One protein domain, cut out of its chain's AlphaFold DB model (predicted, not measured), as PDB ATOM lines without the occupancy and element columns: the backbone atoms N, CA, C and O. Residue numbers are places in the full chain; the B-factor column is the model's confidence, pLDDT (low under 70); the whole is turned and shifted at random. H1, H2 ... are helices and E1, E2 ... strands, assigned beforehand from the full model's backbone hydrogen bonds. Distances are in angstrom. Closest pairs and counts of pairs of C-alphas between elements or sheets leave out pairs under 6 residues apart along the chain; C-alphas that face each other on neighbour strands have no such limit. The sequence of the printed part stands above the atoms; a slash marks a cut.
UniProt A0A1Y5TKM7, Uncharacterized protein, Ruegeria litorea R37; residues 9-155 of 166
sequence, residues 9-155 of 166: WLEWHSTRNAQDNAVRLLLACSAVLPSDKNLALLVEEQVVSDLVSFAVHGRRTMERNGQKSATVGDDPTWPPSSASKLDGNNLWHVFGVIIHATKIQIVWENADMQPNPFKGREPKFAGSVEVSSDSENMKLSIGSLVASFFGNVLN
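This is residues 9 to 155 of the 166 residues of an uncharacterized protein of Ruegeria litorea R37 (UniProt A0A1Y5TKM7). A small antiparallel sheet in the order E1 E2 E3 has the long helix H2 and the short helix H3 over one face; H1 pairs with H2 as a long helical hairpin, and H4 packs on H1. At one end residues 114 to 120 stick out. The 147 printed residues hold four named helices and three named strands, in the order H1 H2 H3 E1 E2 E3 H4, a mixed class. The whole is compact, with a radius of gyration of the C-alphas of 15.4 A, and elongated, spanning 50 by 32 by 31 A.

Find C-alpha 103 at (-31.620, -11.630, 28.808); E1 runs from there to residue 110, 22.5 A. E2, residues 124 to 132, spans 22.3 A and bends by 59 degrees at residue 127; E3 is residues 137 to 141. H2, residues 37 to 64, spans 40.7 A; H1, residues 9 to 29, 30.2 A. H3 is residues 91 to 99; H4, residues 142 to 155, ends at (-6.697, 6.898, 27.049).

E1 E2 E3 form a meander, each strand the antiparallel neighbour of the one before; see N 105 and O 130, 2.8 A, and N 129 and O 140, 2.8 A. H2 and H3 on the same face make two layers, helices on one face of a sheet, at heights of 6.8 A and 10.1 A. H1, H2 and H4 form a bundle, a group of helices: H1 touches H2 at Ala 18 and Phe 54, closest C-alphas 4.9 A apart. Every O i to N i+4 pair is within hydrogen-bond range in H1, H2 and H3; in H4, 8 of 10.

C-alphas 66 and 119, the farthest apart, are 50.3 A apart. The printed part has no cut. Links H2 to H3 and E1 to E2 are long; 37 printed residues are under 70 pLDDT, among them residues 68 to 89 and 111 to 121.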
ATOM      1  N   TRP A   9       1.238  -9.464  31.927       65.81
ATOM      2  CA  TRP A   9       0.742 -10.321  30.844       65.81
ATOM      3  C   TRP A   9      -0.781 -10.488  30.895       65.81
ATOM      4  O   TRP A   9      -1.466 -10.333  29.884       65.81
ATOM      5  N   LEU A  10      -1.338 -10.742  32.083       66.00
ATOM      6  CA  LEU A  10      -2.788 -10.856  32.270       66.00
ATOM      7  C   LEU A  10      -3.521  -9.525  32.022       66.00
ATOM      8  O   LEU A  10      -4.685  -9.525  31.603       66.00
ATOM      9  N   GLU A  11      -2.871  -8.394  32.316       67.25
ATOM     10  CA  GLU A  11      -3.417  -7.051  32.093       67.25
ATOM     11  C   GLU A  11      -3.470  -6.753  30.600       67.25
ATOM     12  O   GLU A  11      -4.516  -6.355  30.077       67.25
ATOM     13  N   TRP A  12      -2.366  -7.034  29.912       72.31
ATOM     14  CA  TRP A  12      -2.273  -6.917  28.469       72.31
ATOM     15  C   TRP A  12      -3.304  -7.808  27.772       72.31
ATOM     16  O   TRP A  12      -4.037  -7.331  26.910       72.31
ATOM     17  N   HIS A  13      -3.458  -9.059  28.212       80.25
ATOM     18  CA  HIS A  13      -4.420  -9.999  27.636       80.25
ATOM     19  C   HIS A  13      -5.881  -9.569  27.842       80.25
ATOM     20  O   HIS A  13      -6.699  -9.685  26.930       80.25
ATOM     21  N   SER A  14      -6.239  -9.066  29.029       84.19
ATOM     22  CA  SER A  14      -7.614  -8.606  29.290       84.19
ATOM     23  C   SER A  14      -7.941  -7.361  28.471       84.19
ATOM     24  O   SER A  14      -8.992  -7.292  27.841       84.19
ATOM     25  N   THR A  15      -7.003  -6.419  28.412       85.31
ATOM     26  CA  THR A  15      -7.150  -5.188  27.631       85.31
ATOM     27  C   THR A  15      -7.230  -5.481  26.139       85.31
ATOM     28  O   THR A  15      -8.095  -4.938  25.453       85.31
ATOM     29  N   ARG A  16      -6.388  -6.394  25.641       87.25
ATOM     30  CA  ARG A  16      -6.400  -6.827  24.245       87.25
ATOM     31  C   ARG A  16      -7.720  -7.493  23.872       87.25
ATOM     32  O   ARG A  16      -8.333  -7.101  22.887       87.25
ATOM     33  N   ASN A  17      -8.209  -8.418  24.698       90.44
ATOM     34  CA  ASN A  17      -9.507  -9.046  24.469       90.44
ATOM     35  C   ASN A  17     -10.647  -8.024  24.479       90.44
ATOM     36  O   ASN A  17     -11.543  -8.107  23.643       90.44
ATOM     37  N   ALA A  18     -10.635  -7.059  25.404       89.94
ATOM     38  CA  ALA A  18     -11.641  -6.003  25.424       89.94
ATOM     39  C   ALA A  18     -11.612  -5.189  24.118       89.94
ATOM     40  O   ALA A  18     -12.656  -4.981  23.512       89.94
ATOM     41  N   GLN A  19     -10.425  -4.807  23.635       89.50
ATOM     42  CA  GLN A  19     -10.260  -4.108  22.357       89.50
ATOM     43  C   GLN A  19     -10.753  -4.935  21.162       89.50
ATOM     44  O   GLN A  19     -11.500  -4.421  20.335       89.50
ATOM     45  N   ASP A  20     -10.379  -6.215  21.079       91.75
ATOM     46  CA  ASP A  20     -10.752  -7.079  19.955       91.75
ATOM     47  C   ASP A  20     -12.271  -7.354  19.921       91.75
ATOM     48  O   ASP A  20     -12.862  -7.430  18.843       91.75
ATOM     49  N   ASN A  21     -12.934  -7.472  21.079       92.88
ATOM     50  CA  ASN A  21     -14.401  -7.534  21.139       92.88
ATOM     51  C   ASN A  21     -15.040  -6.177  20.792       92.88
ATOM     52  O   ASN A  21     -16.006  -6.140  20.039       92.88
ATOM     53  N   ALA A  22     -14.476  -5.061  21.263       88.50
ATOM     54  CA  ALA A  22     -14.973  -3.719  20.954       88.50
ATOM     55  C   ALA A  22     -14.951  -3.415  19.447       88.50
ATOM     56  O   ALA A  22     -15.912  -2.872  18.907       88.50
ATOM     57  N   VAL A  23     -13.882  -3.807  18.746       87.69
ATOM     58  CA  VAL A  23     -13.784  -3.666  17.284       87.69
ATOM     59  C   VAL A  23     -14.826  -4.534  16.577       87.69
ATOM     60  O   VAL A  23     -15.480  -4.060  15.651       87.69
ATOM     61  N   ARG A  24     -15.025  -5.783  17.017       89.62
ATOM     62  CA  ARG A  24     -16.058  -6.664  16.448       89.62
ATOM     63  C   ARG A  24     -17.468  -6.113  16.650       89.62
ATOM     64  O   ARG A  24     -18.257  -6.135  15.711       89.62
ATOM     65  N   LEU A  25     -17.746  -5.535  17.817       89.38
ATOM     66  CA  LEU A  25     -19.005  -4.850  18.099       89.38
ATOM     67  C   LEU A  25     -19.223  -3.646  17.174       89.38
ATOM     68  O   LEU A  25     -20.299  -3.527  16.596       89.38
ATOM     69  N   LEU A  26     -18.207  -2.803  16.955       82.31
ATOM     70  CA  LEU A  26     -18.301  -1.689  15.998       82.31
ATOM     71  C   LEU A  26     -18.604  -2.175  14.577       82.31
ATOM     72  O   LEU A  26     -19.470  -1.617  13.909       82.31
ATOM     73  N   LEU A  27     -17.928  -3.236  14.127       81.06
ATOM     74  CA  LEU A  27     -18.178  -3.823  12.808       81.06
ATOM     75  C   LEU A  27     -19.604  -4.365  12.691       81.06
ATOM     76  O   LEU A  27     -20.242  -4.158  11.661       81.06
ATOM     77  N   ALA A  28     -20.123  -5.006  13.739       79.12
ATOM     78  CA  ALA A  28     -21.498  -5.493  13.768       79.12
ATOM     79  C   ALA A  28     -22.529  -4.355  13.706       79.12
ATOM     80  O   ALA A  28     -23.542  -4.484  13.022       79.12
ATOM     81  N   CYS A  29     -22.247  -3.213  14.340       73.25
ATOM     82  CA  CYS A  29     -23.096  -2.020  14.260       73.25
ATOM     83  C   CYS A  29     -23.130  -1.413  12.847       73.25
ATOM     84  O   CYS A  29     -24.073  -0.714  12.493       73.25
ATOM     85  N   SER A  30     -22.116  -1.675  12.020       70.75
ATOM     86  CA  SER A  30     -22.056  -1.244  10.616       70.75
ATOM     87  C   SER A  30     -22.425  -2.349   9.619       70.75
ATOM     88  O   SER A  30     -22.435  -2.104   8.411       70.75
ATOM     89  N   ALA A  31     -22.726  -3.560  10.092       72.50
ATOM     90  CA  ALA A  31     -23.081  -4.689   9.246       72.50
ATOM     91  C   ALA A  31     -24.593  -4.744   9.002       72.50
ATOM     92  O   ALA A  31     -25.399  -4.598   9.920       72.50
ATOM     93  N   VAL A  32     -24.977  -5.003   7.750       78.81
ATOM     94  CA  VAL A  32     -26.379  -5.217   7.382       78.81
ATOM     95  C   VAL A  32     -26.817  -6.599   7.860       78.81
ATOM     96  O   VAL A  32     -26.192  -7.599   7.497       78.81
ATOM     97  N   LEU A  33     -27.914  -6.664   8.614       84.38
ATOM     98  CA  LEU A  33     -28.538  -7.917   9.034       84.38
ATOM     99  C   LEU A  33     -28.857  -8.791   7.807       84.38
ATOM    100  O   LEU A  33     -29.590  -8.353   6.911       84.38
ATOM    101  N   PRO A  34     -28.351 -10.033   7.756       84.75
ATOM    102  CA  PRO A  34     -28.682 -10.953   6.681       84.75
ATOM    103  C   PRO A  34     -30.184 -11.256   6.617       84.75
ATOM    104  O   PRO A  34     -30.851 -11.400   7.636       84.75
ATOM    105  N   SER A  35     -30.726 -11.408   5.405       83.94
ATOM    106  CA  SER A  35     -32.134 -11.795   5.215       83.94
ATOM    107  C   SER A  35     -32.407 -13.270   5.526       83.94
ATOM    108  O   SER A  35     -33.563 -13.665   5.678       83.94
ATOM    109  N   ASP A  36     -31.359 -14.094   5.554       90.69
ATOM    110  CA  ASP A  36     -31.454 -15.500   5.934       90.69
ATOM    111  C   ASP A  36     -31.636 -15.627   7.450       90.69
ATOM    112  O   ASP A  36     -30.866 -15.059   8.221       90.69
ATOM    113  N   LYS A  37     -32.653 -16.384   7.879       89.44
ATOM    114  CA  LYS A  37     -33.025 -16.492   9.296       89.44
ATOM    115  C   LYS A  37     -31.957 -17.176  10.146       89.44
ATOM    116  O   LYS A  37     -31.743 -16.759  11.277       89.44
ATOM    117  N   ASN A  38     -31.298 -18.207   9.621       91.00
ATOM    118  CA  ASN A  38     -30.286 -18.942  10.377       91.00
ATOM    119  C   ASN A  38     -29.021 -18.098  10.513       91.00
ATOM    120  O   ASN A  38     -28.434 -18.023  11.587       91.00
ATOM    121  N   LEU A  39     -28.635 -17.409   9.439       87.56
ATOM    122  CA  LEU A  39     -27.493 -16.510   9.476       87.56
ATOM    123  C   LEU A  39     -27.757 -15.288  10.366       87.56
ATOM    124  O   LEU A  39     -26.861 -14.867  11.088       87.56
ATOM    125  N   ALA A  40     -28.979 -14.749  10.364       86.75
ATOM    126  CA  ALA A  40     -29.373 -13.671  11.267       86.75
ATOM    127  C   ALA A  40     -29.268 -14.086  12.744       86.75
ATOM    128  O   ALA A  40     -28.728 -13.324  13.542       86.75
ATOM    129  N   LEU A  41     -29.707 -15.304  13.089       89.94
ATOM    130  CA  LEU A  41     -29.560 -15.854  14.442       89.94
ATOM    131  C   LEU A  41     -28.088 -15.994  14.848       89.94
ATOM    132  O   LEU A  41     -27.718 -15.566  15.933       89.94
ATOM    133  N   LEU A  42     -27.232 -16.518  13.962       90.50
ATOM    134  CA  LEU A  42     -25.794 -16.641  14.236       90.50
ATOM    135  C   LEU A  42     -25.121 -15.279  14.450       90.50
ATOM    136  O   LEU A  42     -24.251 -15.143  15.307       90.50
ATOM    137  N   VAL A  43     -25.516 -14.262  13.677       89.31
ATOM    138  CA  VAL A  43     -25.026 -12.889  13.869       89.31
ATOM    139  C   VAL A  43     -25.480 -12.345  15.222       89.31
ATOM    140  O   VAL A  43     -24.678 -11.736  15.927       89.31
ATOM    141  N   GLU A  44     -26.733 -12.579  15.611       90.19
ATOM    142  CA  GLU A  44     -27.254 -12.149  16.908       90.19
ATOM    143  C   GLU A  44     -26.514 -12.815  18.077       90.19
ATOM    144  O   GLU A  44     -26.021 -12.121  18.969       90.19
ATOM    145  N   GLU A  45     -26.332 -14.134  18.034       91.81
ATOM    146  CA  GLU A  45     -25.560 -14.875  19.038       91.81
ATOM    147  C   GLU A  45     -24.110 -14.378  19.133       91.81
ATOM    148  O   GLU A  45     -23.584 -14.196  20.235       91.81
ATOM    149  N   GLN A  46     -23.473 -14.097  17.992       91.69
ATOM    150  CA  GLN A  46     -22.108 -13.577  17.951       91.69
ATOM    151  C   GLN A  46     -22.006 -12.195  18.607       91.69
ATOM    152  O   GLN A  46     -21.103 -11.967  19.413       91.69
ATOM    153  N   VAL A  47     -22.931 -11.281  18.304       91.44
ATOM    154  CA  VAL A  47     -22.941  -9.932  18.889       91.44
ATOM    155  C   VAL A  47     -23.186  -9.986  20.395       91.44
ATOM    156  O   VAL A  47     -22.502  -9.289  21.144       91.44
ATOM    157  N   VAL A  48     -24.099 -10.843  20.862       93.81
ATOM    158  CA  VAL A  48     -24.329 -11.048  22.302       93.81
ATOM    159  C   VAL A  48     -23.077 -11.612  22.979       93.81
ATOM    160  O   VAL A  48     -22.654 -11.097  24.016       93.81
ATOM    161  N   SER A  49     -22.437 -12.619  22.380       94.62
ATOM    162  CA  SER A  49     -21.196 -13.206  22.898       94.62
ATOM    163  C   SER A  49     -20.060 -12.181  22.985       94.62
ATOM    164  O   SER A  49     -19.357 -12.108  24.001       94.62
ATOM    165  N   ASP A  50     -19.888 -11.360  21.947       94.69
ATOM    166  CA  ASP A  50     -18.868 -10.311  21.918       94.69
ATOM    167  C   ASP A  50     -19.180  -9.197  22.924       94.69
ATOM    168  O   ASP A  50     -18.261  -8.701  23.577       94.69
ATOM    169  N   LEU A  51     -20.455  -8.849  23.135       94.75
ATOM    170  CA  LEU A  51     -20.875  -7.865  24.138       94.75
ATOM    171  C   LEU A  51     -20.577  -8.337  25.564       94.75
ATOM    172  O   LEU A  51     -20.008  -7.587  26.359       94.75
ATOM    173  N   VAL A  52     -20.926  -9.583  25.890       95.69
ATOM    174  CA  VAL A  52     -20.642 -10.165  27.210       95.69
ATOM    175  C   VAL A  52     -19.133 -10.262  27.429       95.69
ATOM    176  O   VAL A  52     -18.627  -9.837  28.469       95.69
ATOM    177  N   SER A  53     -18.391 -10.744  26.430       95.31
ATOM    178  CA  SER A  53     -16.927 -10.830  26.489       95.31
ATOM    179  C   SER A  53     -16.287  -9.452  26.658       95.31
ATOM    180  O   SER A  53     -15.382  -9.280  27.480       95.31
ATOM    181  N   PHE A  54     -16.782  -8.451  25.929       95.25
ATOM    182  CA  PHE A  54     -16.361  -7.063  26.062       95.25
ATOM    183  C   PHE A  54     -16.609  -6.531  27.473       95.25
ATOM    184  O   PHE A  54     -15.694  -5.961  28.061       95.25
ATOM    185  N   ALA A  55     -17.785  -6.768  28.056       94.12
ATOM    186  CA  ALA A  55     -18.100  -6.322  29.409       94.12
ATOM    187  C   ALA A  55     -17.221  -6.999  30.473       94.12
ATOM    188  O   ALA A  55     -16.670  -6.317  31.341       94.12
ATOM    189  N   VAL A  56     -17.018  -8.320  30.383       94.56
ATOM    190  CA  VAL A  56     -16.140  -9.074  31.298       94.56
ATOM    191  C   VAL A  56     -14.712  -8.537  31.247       94.56
ATOM    192  O   VAL A  56     -14.107  -8.248  32.282       94.56
ATOM    193  N   HIS A  57     -14.152  -8.405  30.045       93.25
ATOM    194  CA  HIS A  57     -12.769  -7.977  29.878       93.25
ATOM    195  C   HIS A  57     -12.586  -6.480  30.144       93.25
ATOM    196  O   HIS A  57     -11.620  -6.098  30.804       93.25
ATOM    197  N   GLY A  58     -13.539  -5.648  29.727       90.94
ATOM    198  CA  GLY A  58     -13.554  -4.211  29.983       90.94
ATOM    199  C   GLY A  58     -13.606  -3.898  31.476       90.94
ATOM    200  O   GLY A  58     -12.796  -3.106  31.963       90.94
ATOM    201  N   ARG A  59     -14.466  -4.588  32.238       89.81
ATOM    202  CA  ARG A  59     -14.535  -4.440  33.698       89.81
ATOM    203  C   ARG A  59     -13.247  -4.880  34.389       89.81
ATOM    204  O   ARG A  59     -12.770  -4.163  35.262       89.81
ATOM    205  N   ARG A  60     -12.623  -5.982  33.955       89.19
ATOM    206  CA  ARG A  60     -11.302  -6.409  34.466       89.19
ATOM    207  C   ARG A  60     -10.207  -5.377  34.190       89.19
ATOM    208  O   ARG A  60      -9.357  -5.149  35.047       89.19
ATOM    209  N   THR A  61     -10.211  -4.750  33.014       87.06
ATOM    210  CA  THR A  61      -9.278  -3.659  32.694       87.06
ATOM    211  C   THR A  61      -9.520  -2.452  33.603       87.06
ATOM    212  O   THR A  61      -8.573  -1.924  34.182       87.06
ATOM    213  N   MET A  62     -10.780  -2.058  33.816       86.25
ATOM    214  CA  MET A  62     -11.130  -0.983  34.752       86.25
ATOM    215  C   MET A  62     -10.707  -1.303  36.199       86.25
ATOM    216  O   MET A  62     -10.105  -0.455  36.855       86.25
ATOM    217  N   GLU A  63     -10.955  -2.532  36.675       85.19
ATOM    218  CA  GLU A  63     -10.564  -3.031  38.006       85.19
ATOM    219  C   GLU A  63      -9.071  -2.838  38.256       85.19
ATOM    220  O   GLU A  63      -8.669  -2.265  39.270       85.19
ATOM    221  N   ARG A  64      -8.255  -3.275  37.297       77.69
ATOM    222  CA  ARG A  64      -6.791  -3.208  37.376       77.69
ATOM    223  C   ARG A  64      -6.267  -1.782  37.290       77.69
ATOM    224  O   ARG A  64      -5.328  -1.433  37.998       77.69
ATOM    225  N   ASN A  65      -6.936  -0.934  36.517       74.38
ATOM    226  CA  ASN A  65      -6.624   0.491  36.443       74.38
ATOM    227  C   ASN A  65      -7.044   1.270  37.704       74.38
ATOM    228  O   ASN A  65      -6.794   2.476  37.785       74.38
ATOM    229  N   GLY A  66      -7.691   0.620  38.681       73.00
ATOM    230  CA  GLY A  66      -8.253   1.274  39.865       73.00
ATOM    231  C   GLY A  66      -9.448   2.173  39.538       73.00
ATOM    232  O   GLY A  66      -9.784   3.069  40.311       73.00
ATOM    233  N   GLN A  67     -10.087   1.965  38.384       75.25
ATOM    234  CA  GLN A  67     -11.202   2.767  37.899       75.25
ATOM    235  C   GLN A  67     -12.517   2.087  38.266       75.25
ATOM    236  O   GLN A  67     -12.887   1.080  37.679       75.25
ATOM    237  N   LYS A  68     -13.261   2.665  39.210       68.12
ATOM    238  CA  LYS A  68     -14.643   2.246  39.515       68.12
ATOM    239  C   LYS A  68     -15.692   3.198  38.947       68.12
ATOM    240  O   LYS A  68     -16.883   2.991  39.148       68.12
ATOM    241  N   SER A  69     -15.250   4.239  38.245       65.06
ATOM    242  CA  SER A  69     -16.096   5.226  37.584       65.06
ATOM    243  C   SER A  69     -15.464   5.663  36.269       65.06
ATOM    244  O   SER A  69     -14.458   6.378  36.267       65.06
ATOM    245  N   ALA A  70     -16.056   5.246  35.155       60.31
ATOM    246  CA  ALA A  70     -15.811   5.855  33.856       60.31
ATOM    247  C   ALA A  70     -17.153   6.360  33.336       60.31
ATOM    248  O   ALA A  70     -18.105   5.589  33.217       60.31
ATOM    249  N   THR A  71     -17.235   7.667  33.105       62.91
ATOM    250  CA  THR A  71     -18.420   8.285  32.515       62.91
ATOM    251  C   THR A  71     -18.639   7.671  31.143       62.91
ATOM    252  O   THR A  71     -17.681   7.458  30.397       62.91
ATOM    253  N   VAL A  72     -19.882   7.352  30.817       58.38
ATOM    254  CA  VAL A  72     -20.223   6.985  29.451       58.38
ATOM    255  C   VAL A  72     -20.309   8.276  28.637       58.38
ATOM    256  O   VAL A  72     -20.972   9.222  29.050       58.38
ATOM    257  N   GLY A  73     -19.547   8.357  27.551       54.09
ATOM    258  CA  GLY A  73     -19.563   9.499  26.644       54.09
ATOM    259  C   GLY A  73     -20.724   9.417  25.658       54.09
ATOM    260  O   GLY A  73     -21.144   8.324  25.272       54.09
ATOM    261  N   ASP A  74     -21.194  10.582  25.222       51.41
ATOM    262  CA  ASP A  74     -22.035  10.691  24.036       51.41
ATOM    263  C   ASP A  74     -21.201  10.337  22.803       51.41
ATOM    264  O   ASP A  74     -20.048  10.762  22.682       51.41
ATOM    265  N   ASP A  75     -21.768   9.550  21.891       49.88
ATOM    266  CA  ASP A  75     -21.095   9.215  20.641       49.88
ATOM    267  C   ASP A  75     -21.560  10.172  19.529       49.88
ATOM    268  O   ASP A  75     -22.706  10.072  19.086       49.88
ATOM    269  N   PRO A  76     -20.705  11.105  19.064       45.84
ATOM    270  CA  PRO A  76     -21.072  12.065  18.027       45.84
ATOM    271  C   PRO A  76     -21.120  11.449  16.621       45.84
ATOM    272  O   PRO A  76     -21.510  12.138  15.678       45.84
ATOM    273  N   THR A  77     -20.684  10.196  16.446       49.44
ATOM    274  CA  THR A  77     -20.547   9.557  15.127       49.44
ATOM    275  C   THR A  77     -21.724   8.670  14.725       49.44
ATOM    276  O   THR A  77     -21.825   8.313  13.552       49.44
ATOM    277  N   TRP A  78     -22.640   8.357  15.646       50.75
ATOM    278  CA  TRP A  78     -23.802   7.507  15.358       50.75
ATOM    279  C   TRP A  78     -25.088   8.322  15.193       50.75
ATOM    280  O   TRP A  78     -25.219   9.393  15.792       50.75
ATOM    281  N   PRO A  79     -26.055   7.841  14.388       41.94
ATOM    282  CA  PRO A  79     -27.312   8.545  14.174       41.94
ATOM    283  C   PRO A  79     -27.993   8.892  15.512       41.94
ATOM    284  O   PRO A  79     -28.077   8.030  16.394       41.94
ATOM    285  N   PRO A  80     -28.541  10.108  15.678       40.59
ATOM    286  CA  PRO A  80     -29.243  10.512  16.899       40.59
ATOM    287  C   PRO A  80     -30.422   9.600  17.277       40.59
ATOM    288  O   PRO A  80     -30.800   9.542  18.443       40.59
ATOM    289  N   SER A  81     -30.995   8.866  16.316       40.69
ATOM    290  CA  SER A  81     -32.061   7.877  16.536       40.69
ATOM    291  C   SER A  81     -31.597   6.618  17.288       40.69
ATOM    292  O   SER A  81     -32.399   6.020  18.001       40.69
ATOM    293  N   SER A  82     -30.313   6.262  17.169       42.97
ATOM    294  CA  SER A  82     -29.608   5.182  17.895       42.97
ATOM    295  C   SER A  82     -28.973   5.655  19.207       42.97
ATOM    296  O   SER A  82     -28.527   4.845  20.022       42.97
ATOM    297  N   ALA A  83     -28.906   6.970  19.431       43.09
ATOM    298  CA  ALA A  83     -28.347   7.554  20.640       43.09
ATOM    299  C   ALA A  83     -29.329   7.372  21.809       43.09
ATOM    300  O   ALA A  83     -29.987   8.312  22.256       43.09
ATOM    301  N   SER A  84     -29.439   6.149  22.340       45.84
ATOM    302  CA  SER A  84     -29.936   5.991  23.702       45.84
ATOM    303  C   SER A  84     -28.925   6.692  24.596       45.84
ATOM    304  O   SER A  84     -27.799   6.211  24.761       45.84
ATOM    305  N   LYS A  85     -29.300   7.849  25.134       48.44
ATOM    306  CA  LYS A  85     -28.464   8.522  26.110       48.44
ATOM    307  C   LYS A  85     -28.248   7.570  27.274       48.44
ATOM    308  O   LYS A  85     -29.177   7.257  28.015       48.44
ATOM    309  N   LEU A  86     -27.011   7.130  27.456       55.06
ATOM    310  CA  LEU A  86     -26.559   6.487  28.685       55.06
ATOM    311  C   LEU A  86     -26.361   7.562  29.774       55.06
ATOM    312  O   LEU A  86     -25.408   7.495  30.549       55.06
ATOM    313  N   ASP A  87     -27.249   8.566  29.795       48.88
ATOM    314  CA  ASP A  87     -27.169   9.778  30.605       48.88
ATOM    315  C   ASP A  87     -27.081   9.373  32.078       48.88
ATOM    316  O   ASP A  87     -28.016   8.821  32.655       48.88
ATOM    317  N   GLY A  88     -25.919   9.625  32.678       53.09
ATOM    318  CA  GLY A  88     -25.668   9.394  34.100       53.09
ATOM    319  C   GLY A  88     -25.231   7.979  34.487       53.09
ATOM    320  O   GLY A  88     -24.925   7.757  35.660       53.09
ATOM    321  N   ASN A  89     -25.129   7.034  33.546       63.75
ATOM    322  CA  ASN A  89     -24.689   5.678  33.867       63.75
ATOM    323  C   ASN A  89     -23.161   5.556  33.889       63.75
ATOM    324  O   ASN A  89     -22.439   6.037  33.018       63.75
ATOM    325  N   ASN A  90     -22.654   4.878  34.915       81.12
ATOM    326  CA  ASN A  90     -21.239   4.557  35.056       81.12
ATOM    327  C   ASN A  90     -20.920   3.294  34.246       81.12
ATOM    328  O   ASN A  90     -21.553   2.262  34.460       81.12
ATOM    329  N   LEU A  91     -19.905   3.334  33.376       85.25
ATOM    330  CA  LEU A  91     -19.506   2.200  32.532       85.25
ATOM    331  C   LEU A  91     -19.218   0.927  33.348       85.25
ATOM    332  O   LEU A  91     -19.509  -0.178  32.899       85.25
ATOM    333  N   TRP A  92     -18.720   1.074  34.578       87.62
ATOM    334  CA  TRP A  92     -18.540  -0.046  35.500       87.62
ATOM    335  C   TRP A  92     -19.856  -0.743  35.855       87.62
ATOM    336  O   TRP A  92     -19.937  -1.973  35.854       87.62
ATOM    337  N   HIS A  93     -20.876   0.055  36.189       87.50
ATOM    338  CA  HIS A  93     -22.219  -0.431  36.497       87.50
ATOM    339  C   HIS A  93     -22.810  -1.118  35.273       87.50
ATOM    340  O   HIS A  93     -23.233  -2.266  35.365       87.50
ATOM    341  N   VAL A  94     -22.709  -0.469  34.111       88.81
ATOM    342  CA  VAL A  94     -23.207  -1.009  32.843       88.81
ATOM    343  C   VAL A  94     -22.569  -2.359  32.512       88.81
ATOM    344  O   VAL A  94     -23.281  -3.313  32.208       88.81
ATOM    345  N   PHE A  95     -21.244  -2.495  32.643       92.12
ATOM    346  CA  PHE A  95     -20.595  -3.796  32.479       92.12
ATOM    347  C   PHE A  95     -21.093  -4.824  33.496       92.12
ATOM    348  O   PHE A  95     -21.243  -5.991  33.151       92.12
ATOM    349  N   GLY A  96     -21.388  -4.417  34.733       90.88
ATOM    350  CA  GLY A  96     -22.032  -5.290  35.714       90.88
ATOM    351  C   GLY A  96     -23.398  -5.796  35.290       90.88
ATOM    352  O   GLY A  96     -23.633  -6.998  35.366       90.88
ATOM    353  N   VAL A  97     -24.260  -4.906  34.805       90.88
ATOM    354  CA  VAL A  97     -25.594  -5.274  34.324       90.88
ATOM    355  C   VAL A  97     -25.497  -6.248  33.147       90.88
ATOM    356  O   VAL A  97     -26.202  -7.250  33.144       90.88
ATOM    357  N   ILE A  98     -24.573  -6.028  32.204       93.00
ATOM    358  CA  ILE A  98     -24.347  -6.945  31.071       93.00
ATOM    359  C   ILE A  98     -23.863  -8.325  31.543       93.00
ATOM    360  O   ILE A  98     -24.375  -9.343  31.087       93.00
ATOM    361  N   ILE A  99     -22.880  -8.379  32.450       93.94
ATOM    362  CA  ILE A  99     -22.303  -9.644  32.945       93.94
ATOM    363  C   ILE A  99     -23.349 -10.492  33.679       93.94
ATOM    364  O   ILE A  99     -23.297 -11.718  33.621       93.94
ATOM    365  N   HIS A 100     -24.284  -9.842  34.371       92.94
ATOM    366  CA  HIS A 100     -25.332 -10.492  35.159       92.94
ATOM    367  C   HIS A 100     -26.707 -10.445  34.476       92.94
ATOM    368  O   HIS A 100     -27.734 -10.580  35.141       92.94
ATOM    369  N   ALA A 101     -26.739 -10.241  33.159       93.62
ATOM    370  CA  ALA A 101     -27.979 -10.201  32.406       93.62
ATOM    371  C   ALA A 101     -28.638 -11.587  32.360       93.62
ATOM    372  O   ALA A 101     -27.994 -12.589  32.049       93.62
ATOM    373  N   THR A 102     -29.943 -11.637  32.611       93.56
ATOM    374  CA  THR A 102     -30.778 -12.820  32.361       93.56
ATOM    375  C   THR A 102     -31.225 -12.889  30.905       93.56
ATOM    376  O   THR A 102     -31.486 -13.973  30.384       93.56
ATOM    377  N   LYS A 103     -31.293 -11.735  30.230       94.50
ATOM    378  CA  LYS A 103     -31.620 -11.630  28.808       94.50
ATOM    379  C   LYS A 103     -30.889 -10.446  28.179       94.50
ATOM    380  O   LYS A 103     -30.865  -9.355  28.742       94.50
ATOM    381  N   ILE A 104     -30.352 -10.658  26.982       94.00
ATOM    382  CA  ILE A 104     -29.819  -9.606  26.114       94.00
ATOM    383  C   ILE A 104     -30.530  -9.744  24.772       94.00
ATOM    384  O   ILE A 104     -30.544 -10.830  24.198       94.00
ATOM    385  N   GLN A 105     -31.144  -8.667  24.296       91.69
ATOM    386  CA  GLN A 105     -31.842  -8.626  23.016       91.69
ATOM    387  C   GLN A 105     -31.250  -7.528  22.138       91.69
ATOM    388  O   GLN A 105     -31.102  -6.388  22.579       91.69
ATOM    389  N   ILE A 106     -30.933  -7.858  20.888       89.00
ATOM    390  CA  ILE A 106     -30.451  -6.867  19.926       89.00
ATOM    391  C   ILE A 106     -31.638  -6.097  19.361       89.00
ATOM    392  O   ILE A 106     -32.627  -6.674  18.903       89.00
ATOM    393  N   VAL A 107     -31.523  -4.773  19.368       86.56
ATOM    394  CA  VAL A 107     -32.467  -3.879  18.710       86.56
ATOM    395  C   VAL A 107     -31.932  -3.585  17.315       86.56
ATOM    396  O   VAL A 107     -30.949  -2.867  17.129       86.56
ATOM    397  N   TRP A 108     -32.589  -4.182  16.325       84.25
ATOM    398  CA  TRP A 108     -32.277  -3.983  14.917       84.25
ATOM    399  C   TRP A 108     -32.931  -2.703  14.405       84.25
ATOM    400  O   TRP A 108     -34.157  -2.600  14.347       84.25
ATOM    401  N   GLU A 109     -32.106  -1.743  14.010       77.56
ATOM    402  CA  GLU A 109     -32.531  -0.405  13.615       77.56
ATOM    403  C   GLU A 109     -32.416  -0.221  12.105       77.56
ATOM    404  O   GLU A 109     -31.453  -0.669  11.480       77.56
ATOM    405  N   ASN A 110     -33.405   0.448  11.514       76.44
ATOM    406  CA  ASN A 110     -33.357   0.845  10.114       76.44
ATOM    407  C   ASN A 110     -32.442   2.068   9.982       76.44
ATOM    408  O   ASN A 110     -32.649   3.064  10.675       76.44
ATOM    409  N   ALA A 111     -31.456   2.018   9.088       65.69
ATOM    410  CA  ALA A 111     -30.646   3.203   8.827       65.69
ATOM    411  C   ALA A 111     -31.397   4.195   7.936       65.69
ATOM    412  O   ALA A 111     -31.871   3.840   6.854       65.69
ATOM    413  N   ASP A 112     -31.428   5.453   8.364       63.19
ATOM    414  CA  ASP A 112     -31.977   6.557   7.582       63.19
ATOM    415  C   ASP A 112     -30.934   7.008   6.538       63.19
ATOM    416  O   ASP A 112     -30.194   7.975   6.717       63.19
ATOM    417  N   MET A 113     -30.774   6.216   5.470       63.38
ATOM    418  CA  MET A 113     -29.805   6.477   4.396       63.38
ATOM    419  C   MET A 113     -30.489   7.134   3.195       63.38
ATOM    420  O   MET A 113     -31.292   6.496   2.509       63.38
ATOM    421  N   GLN A 114     -30.121   8.382   2.880       62.62
ATOM    422  CA  GLN A 114     -30.526   9.046   1.639       62.62
ATOM    423  C   GLN A 114     -29.316   9.463   0.785       62.62
ATOM    424  O   GLN A 114     -28.496  10.253   1.253       62.62
ATOM    425  N   PRO A 115     -29.208   8.990  -0.476       65.38
ATOM    426  CA  PRO A 115     -30.059   7.989  -1.137       65.38
ATOM    427  C   PRO A 115     -29.785   6.559  -0.630       65.38
ATOM    428  O   PRO A 115     -28.641   6.212  -0.357       65.38
ATOM    429  N   ASN A 116     -30.817   5.709  -0.547       65.81
ATOM    430  CA  ASN A 116     -30.670   4.308  -0.131       65.81
ATOM    431  C   ASN A 116     -29.957   3.484  -1.232       65.81
ATOM    432  O   ASN A 116     -30.546   3.263  -2.298       65.81
ATOM    433  N   PRO A 117     -28.731   2.971  -1.001       67.25
ATOM    434  CA  PRO A 117     -27.992   2.215  -2.014       67.25
ATOM    435  C   PRO A 117     -28.509   0.773  -2.206       67.25
ATOM    436  O   PRO A 117     -28.113   0.096  -3.155       67.25
ATOM    437  N   PHE A 118     -29.420   0.289  -1.355       66.44
ATOM    438  CA  PHE A 118     -29.855  -1.113  -1.287       66.44
ATOM    439  C   PHE A 118     -31.143  -1.437  -2.074       66.44
ATOM    440  O   PHE A 118     -31.867  -2.371  -1.727       66.44
ATOM    441  N   LYS A 119     -31.429  -0.716  -3.170       62.09
ATOM    442  CA  LYS A 119     -32.521  -1.017  -4.134       62.09
ATOM    443  C   LYS A 119     -33.885  -1.326  -3.478       62.09
ATOM    444  O   LYS A 119     -34.526  -2.320  -3.810       62.09
ATOM    445  N   GLY A 120     -34.323  -0.489  -2.537       63.59
ATOM    446  CA  GLY A 120     -35.637  -0.627  -1.892       63.59
ATOM    447  C   GLY A 120     -35.707  -1.658  -0.759       63.59
ATOM    448  O   GLY A 120     -36.792  -1.910  -0.244       63.59
ATOM    449  N   ARG A 121     -34.577  -2.244  -0.343       66.88
ATOM    450  CA  ARG A 121     -34.476  -2.916   0.960       66.88
ATOM    451  C   ARG A 121     -34.087  -1.894   2.022       66.88
ATOM    452  O   ARG A 121     -33.207  -1.070   1.780       66.88
ATOM    453  N   GLU A 122     -34.724  -1.960   3.185       73.00
ATOM    454  CA  GLU A 122     -34.316  -1.198   4.367       73.00
ATOM    455  C   GLU A 122     -33.248  -2.005   5.118       73.00
ATOM    456  O   GLU A 122     -33.569  -3.054   5.688       73.00
ATOM    457  N   PRO A 123     -31.964  -1.607   5.057       75.50
ATOM    458  CA  PRO A 123     -30.916  -2.303   5.785       75.50
ATOM    459  C   PRO A 123     -31.112  -2.114   7.293       75.50
ATOM    460  O   PRO A 123     -31.368  -1.002   7.764       75.50
ATOM    461  N   LYS A 124     -30.965  -3.212   8.036       76.75
ATOM    462  CA  LYS A 124     -31.030  -3.225   9.498       76.75
ATOM    463  C   LYS A 124     -29.644  -3.379  10.098       76.75
ATOM    464  O   LYS A 124     -28.868  -4.193   9.604       76.75
ATOM    465  N   PHE A 125     -29.382  -2.655  11.176       79.38
ATOM    466  CA  PHE A 125     -28.100  -2.635  11.878       79.38
ATOM    467  C   PHE A 125     -28.309  -2.838  13.376       79.38
ATOM    468  O   PHE A 125     -29.360  -2.483  13.911       79.38
ATOM    469  N   ALA A 126     -27.317  -3.404  14.058       77.69
ATOM    470  CA  ALA A 126     -27.345  -3.547  15.510       77.69
ATOM    471  C   ALA A 126     -26.957  -2.208  16.162       77.69
ATOM    472  O   ALA A 126     -25.793  -1.995  16.485       77.69
ATOM    473  N   GLY A 127     -27.908  -1.281  16.297       74.38
ATOM    474  CA  GLY A 127     -27.646   0.046  16.879       74.38
ATOM    475  C   GLY A 127     -27.608   0.025  18.409       74.38
ATOM    476  O   GLY A 127     -26.751   0.650  19.041       74.38
ATOM    477  N   SER A 128     -28.508  -0.746  19.017       84.00
ATOM    478  CA  SER A 128     -28.649  -0.826  20.468       84.00
ATOM    479  C   SER A 128     -28.989  -2.235  20.952       84.00
ATOM    480  O   SER A 128     -29.349  -3.124  20.179       84.00
ATOM    481  N   VAL A 129     -28.844  -2.448  22.257       88.25
ATOM    482  CA  VAL A 129     -29.228  -3.678  22.954       88.25
ATOM    483  C   VAL A 129     -30.120  -3.352  24.135       88.25
ATOM    484  O   VAL A 129     -29.907  -2.367  24.840       88.25
ATOM    485  N   GLU A 130     -31.104  -4.202  24.370       90.75
ATOM    486  CA  GLU A 130     -31.906  -4.204  25.583       90.75
ATOM    487  C   GLU A 130     -31.399  -5.323  26.487       90.75
ATOM    488  O   GLU A 130     -31.379  -6.498  26.116       90.75
ATOM    489  N   VAL A 131     -30.936  -4.936  27.668       90.69
ATOM    490  CA  VAL A 131     -30.338  -5.816  28.664       90.69
ATOM    491  C   VAL A 131     -31.267  -5.865  29.862       90.69
ATOM    492  O   VAL A 131     -31.565  -4.836  30.464       90.69
ATOM    493  N   SER A 132     -31.700  -7.067  30.217       91.75
ATOM    494  CA  SER A 132     -32.496  -7.338  31.407       91.75
ATOM    495  C   SER A 132     -31.666  -8.125  32.407       91.75
ATOM    496  O   SER A 132     -31.065  -9.141  32.062       91.75
ATOM    497  N   SER A 133     -31.659  -7.667  33.652       86.88
ATOM    498  CA  SER A 133     -31.109  -8.357  34.820       86.88
ATOM    499  C   SER A 133     -32.197  -8.491  35.887       86.88
ATOM    500  O   SER A 133     -33.268  -7.899  35.757       86.88
ATOM    501  N   ASP A 134     -31.927  -9.228  36.963       84.44
ATOM    502  CA  ASP A 134     -32.884  -9.383  38.070       84.44
ATOM    503  C   ASP A 134     -33.249  -8.048  38.746       84.44
ATOM    504  O   ASP A 134     -34.316  -7.924  39.346       84.44
ATOM    505  N   SER A 135     -32.368  -7.047  38.657       77.25
ATOM    506  CA  SER A 135     -32.529  -5.753  39.326       77.25
ATOM    507  C   SER A 135     -32.873  -4.593  38.396       77.25
ATOM    508  O   SER A 135     -33.370  -3.573  38.868       77.25
ATOM    509  N   GLU A 136     -32.574  -4.694  37.098       86.06
ATOM    510  CA  GLU A 136     -32.635  -3.545  36.189       86.06
ATOM    511  C   GLU A 136     -32.801  -3.957  34.721       86.06
ATOM    512  O   GLU A 136     -32.217  -4.948  34.276       86.06
ATOM    513  N   ASN A 137     -33.551  -3.146  33.967       85.94
ATOM    514  CA  ASN A 137     -33.616  -3.190  32.510       85.94
ATOM    515  C   ASN A 137     -32.950  -1.935  31.943       85.94
ATOM    516  O   ASN A 137     -33.326  -0.823  32.310       85.94
ATOM    517  N   MET A 138     -32.005  -2.104  31.023       86.50
ATOM    518  CA  MET A 138     -31.291  -1.001  30.386       86.50
ATOM    519  C   MET A 138     -31.320  -1.146  28.871       86.50
ATOM    520  O   MET A 138     -31.089  -2.229  28.338       86.50
ATOM    521  N   LYS A 139     -31.532  -0.033  28.169       85.81
ATOM    522  CA  LYS A 139     -31.255   0.059  26.736       85.81
ATOM    523  C   LYS A 139     -29.913   0.754  26.546       85.81
ATOM    524  O   LYS A 139     -29.714   1.849  27.068       85.81
ATOM    525  N   LEU A 140     -28.996   0.099  25.845       83.00
ATOM    526  CA  LEU A 140     -27.617   0.543  25.685       83.00
ATOM    527  C   LEU A 140     -27.277   0.694  24.200       83.00
ATOM    528  O   LEU A 140     -27.498  -0.225  23.414       83.00
ATOM    529  N   SER A 141     -26.679   1.824  23.829       82.38
ATOM    530  CA  SER A 141     -26.067   2.018  22.511       82.38
ATOM    531  C   SER A 141     -24.716   1.306  22.472       82.38
ATOM    532  O   SER A 141     -23.830   1.617  23.275       82.38
ATOM    533  N   ILE A 142     -24.542   0.359  21.544       84.25
ATOM    534  CA  ILE A 142     -23.286  -0.401  21.428       84.25
ATOM    535  C   ILE A 142     -22.124   0.549  21.094       84.25
ATOM    536  O   ILE A 142     -21.066   0.463  21.722       84.25
ATOM    537  N   GLY A 143     -22.334   1.492  20.168       78.75
ATOM    538  CA  GLY A 143     -21.335   2.497  19.789       78.75
ATOM    539  C   GLY A 143     -20.856   3.318  20.988       78.75
ATOM    540  O   GLY A 143     -19.658   3.375  21.262       78.75
ATOM    541  N   SER A 144     -21.791   3.829  21.797       78.25
ATOM    542  CA  SER A 144     -21.471   4.624  22.990       78.25
ATOM    543  C   SER A 144     -20.692   3.834  24.048       78.25
ATOM    544  O   SER A 144     -19.775   4.383  24.667       78.25
ATOM    545  N   LEU A 145     -20.994   2.544  24.246       83.81
ATOM    546  CA  LEU A 145     -20.218   1.681  25.150       83.81
ATOM    547  C   LEU A 145     -18.770   1.540  24.682       83.81
ATOM    548  O   LEU A 145     -17.835   1.680  25.478       83.81
ATOM    549  N   VAL A 146     -18.586   1.286  23.387       86.50
ATOM    550  CA  VAL A 146     -17.261   1.119  22.792       86.50
ATOM    551  C   VAL A 146     -16.471   2.428  22.840       86.50
ATOM    552  O   VAL A 146     -15.337   2.438  23.329       86.50
ATOM    553  N   ALA A 147     -17.070   3.540  22.410       79.06
ATOM    554  CA  ALA A 147     -16.450   4.863  22.445       79.06
ATOM    555  C   ALA A 147     -16.020   5.248  23.868       79.06
ATOM    556  O   ALA A 147     -14.905   5.727  24.077       79.06
ATOM    557  N   SER A 148     -16.853   4.952  24.869       79.50
ATOM    558  CA  SER A 148     -16.546   5.210  26.281       79.50
ATOM    559  C   SER A 148     -15.369   4.389  26.791       79.50
ATOM    560  O   SER A 148     -14.539   4.899  27.544       79.50
ATOM    561  N   PHE A 149     -15.250   3.130  26.375       84.81
ATOM    562  CA  PHE A 149     -14.106   2.306  26.745       84.81
ATOM    563  C   PHE A 149     -12.798   2.851  26.154       84.81
ATOM    564  O   PHE A 149     -11.825   3.053  26.887       84.81
ATOM    565  N   PHE A 150     -12.770   3.169  24.857       81.62
ATOM    566  CA  PHE A 150     -11.582   3.755  24.227       81.62
ATOM    567  C   PHE A 150     -11.246   5.140  24.802       81.62
ATOM    568  O   PHE A 150     -10.101   5.391  25.187       81.62
ATOM    569  N   GLY A 151     -12.246   6.014  24.927       73.31
ATOM    570  CA  GLY A 151     -12.081   7.396  25.371       73.31
ATOM    571  C   GLY A 151     -11.738   7.543  26.853       73.31
ATOM    572  O   GLY A 151     -10.891   8.364  27.197       73.31
ATOM    573  N   ASN A 152     -12.345   6.740  27.734       73.56
ATOM    574  CA  ASN A 152     -12.258   6.952  29.184       73.56
ATOM    575  C   ASN A 152     -11.443   5.890  29.927       73.56
ATOM    576  O   ASN A 152     -10.857   6.209  30.965       73.56
ATOM    577  N   VAL A 153     -11.371   4.658  29.413       75.62
ATOM    578  CA  VAL A 153     -10.628   3.565  30.064       75.62
ATOM    579  C   VAL A 153      -9.218   3.458  29.486       75.62
ATOM    580  O   VAL A 153      -8.238   3.497  30.235       75.62
ATOM    581  N   LEU A 154      -9.086   3.398  28.158       76.81
ATOM    582  CA  LEU A 154      -7.784   3.217  27.509       76.81
ATOM    583  C   LEU A 154      -6.934   4.495  27.494       76.81
ATOM    584  O   LEU A 154      -5.778   4.440  27.911       76.81
ATOM    585  N   ASN A 155      -7.485   5.655  27.117       64.06
ATOM    586  CA  ASN A 155      -6.697   6.898  27.049       64.06
ATOM    587  C   ASN A 155      -6.131   7.347  28.412       64.06
ATOM    588  O   ASN A 155      -4.985   7.787  28.481       64.06
TER     589      ASN A 155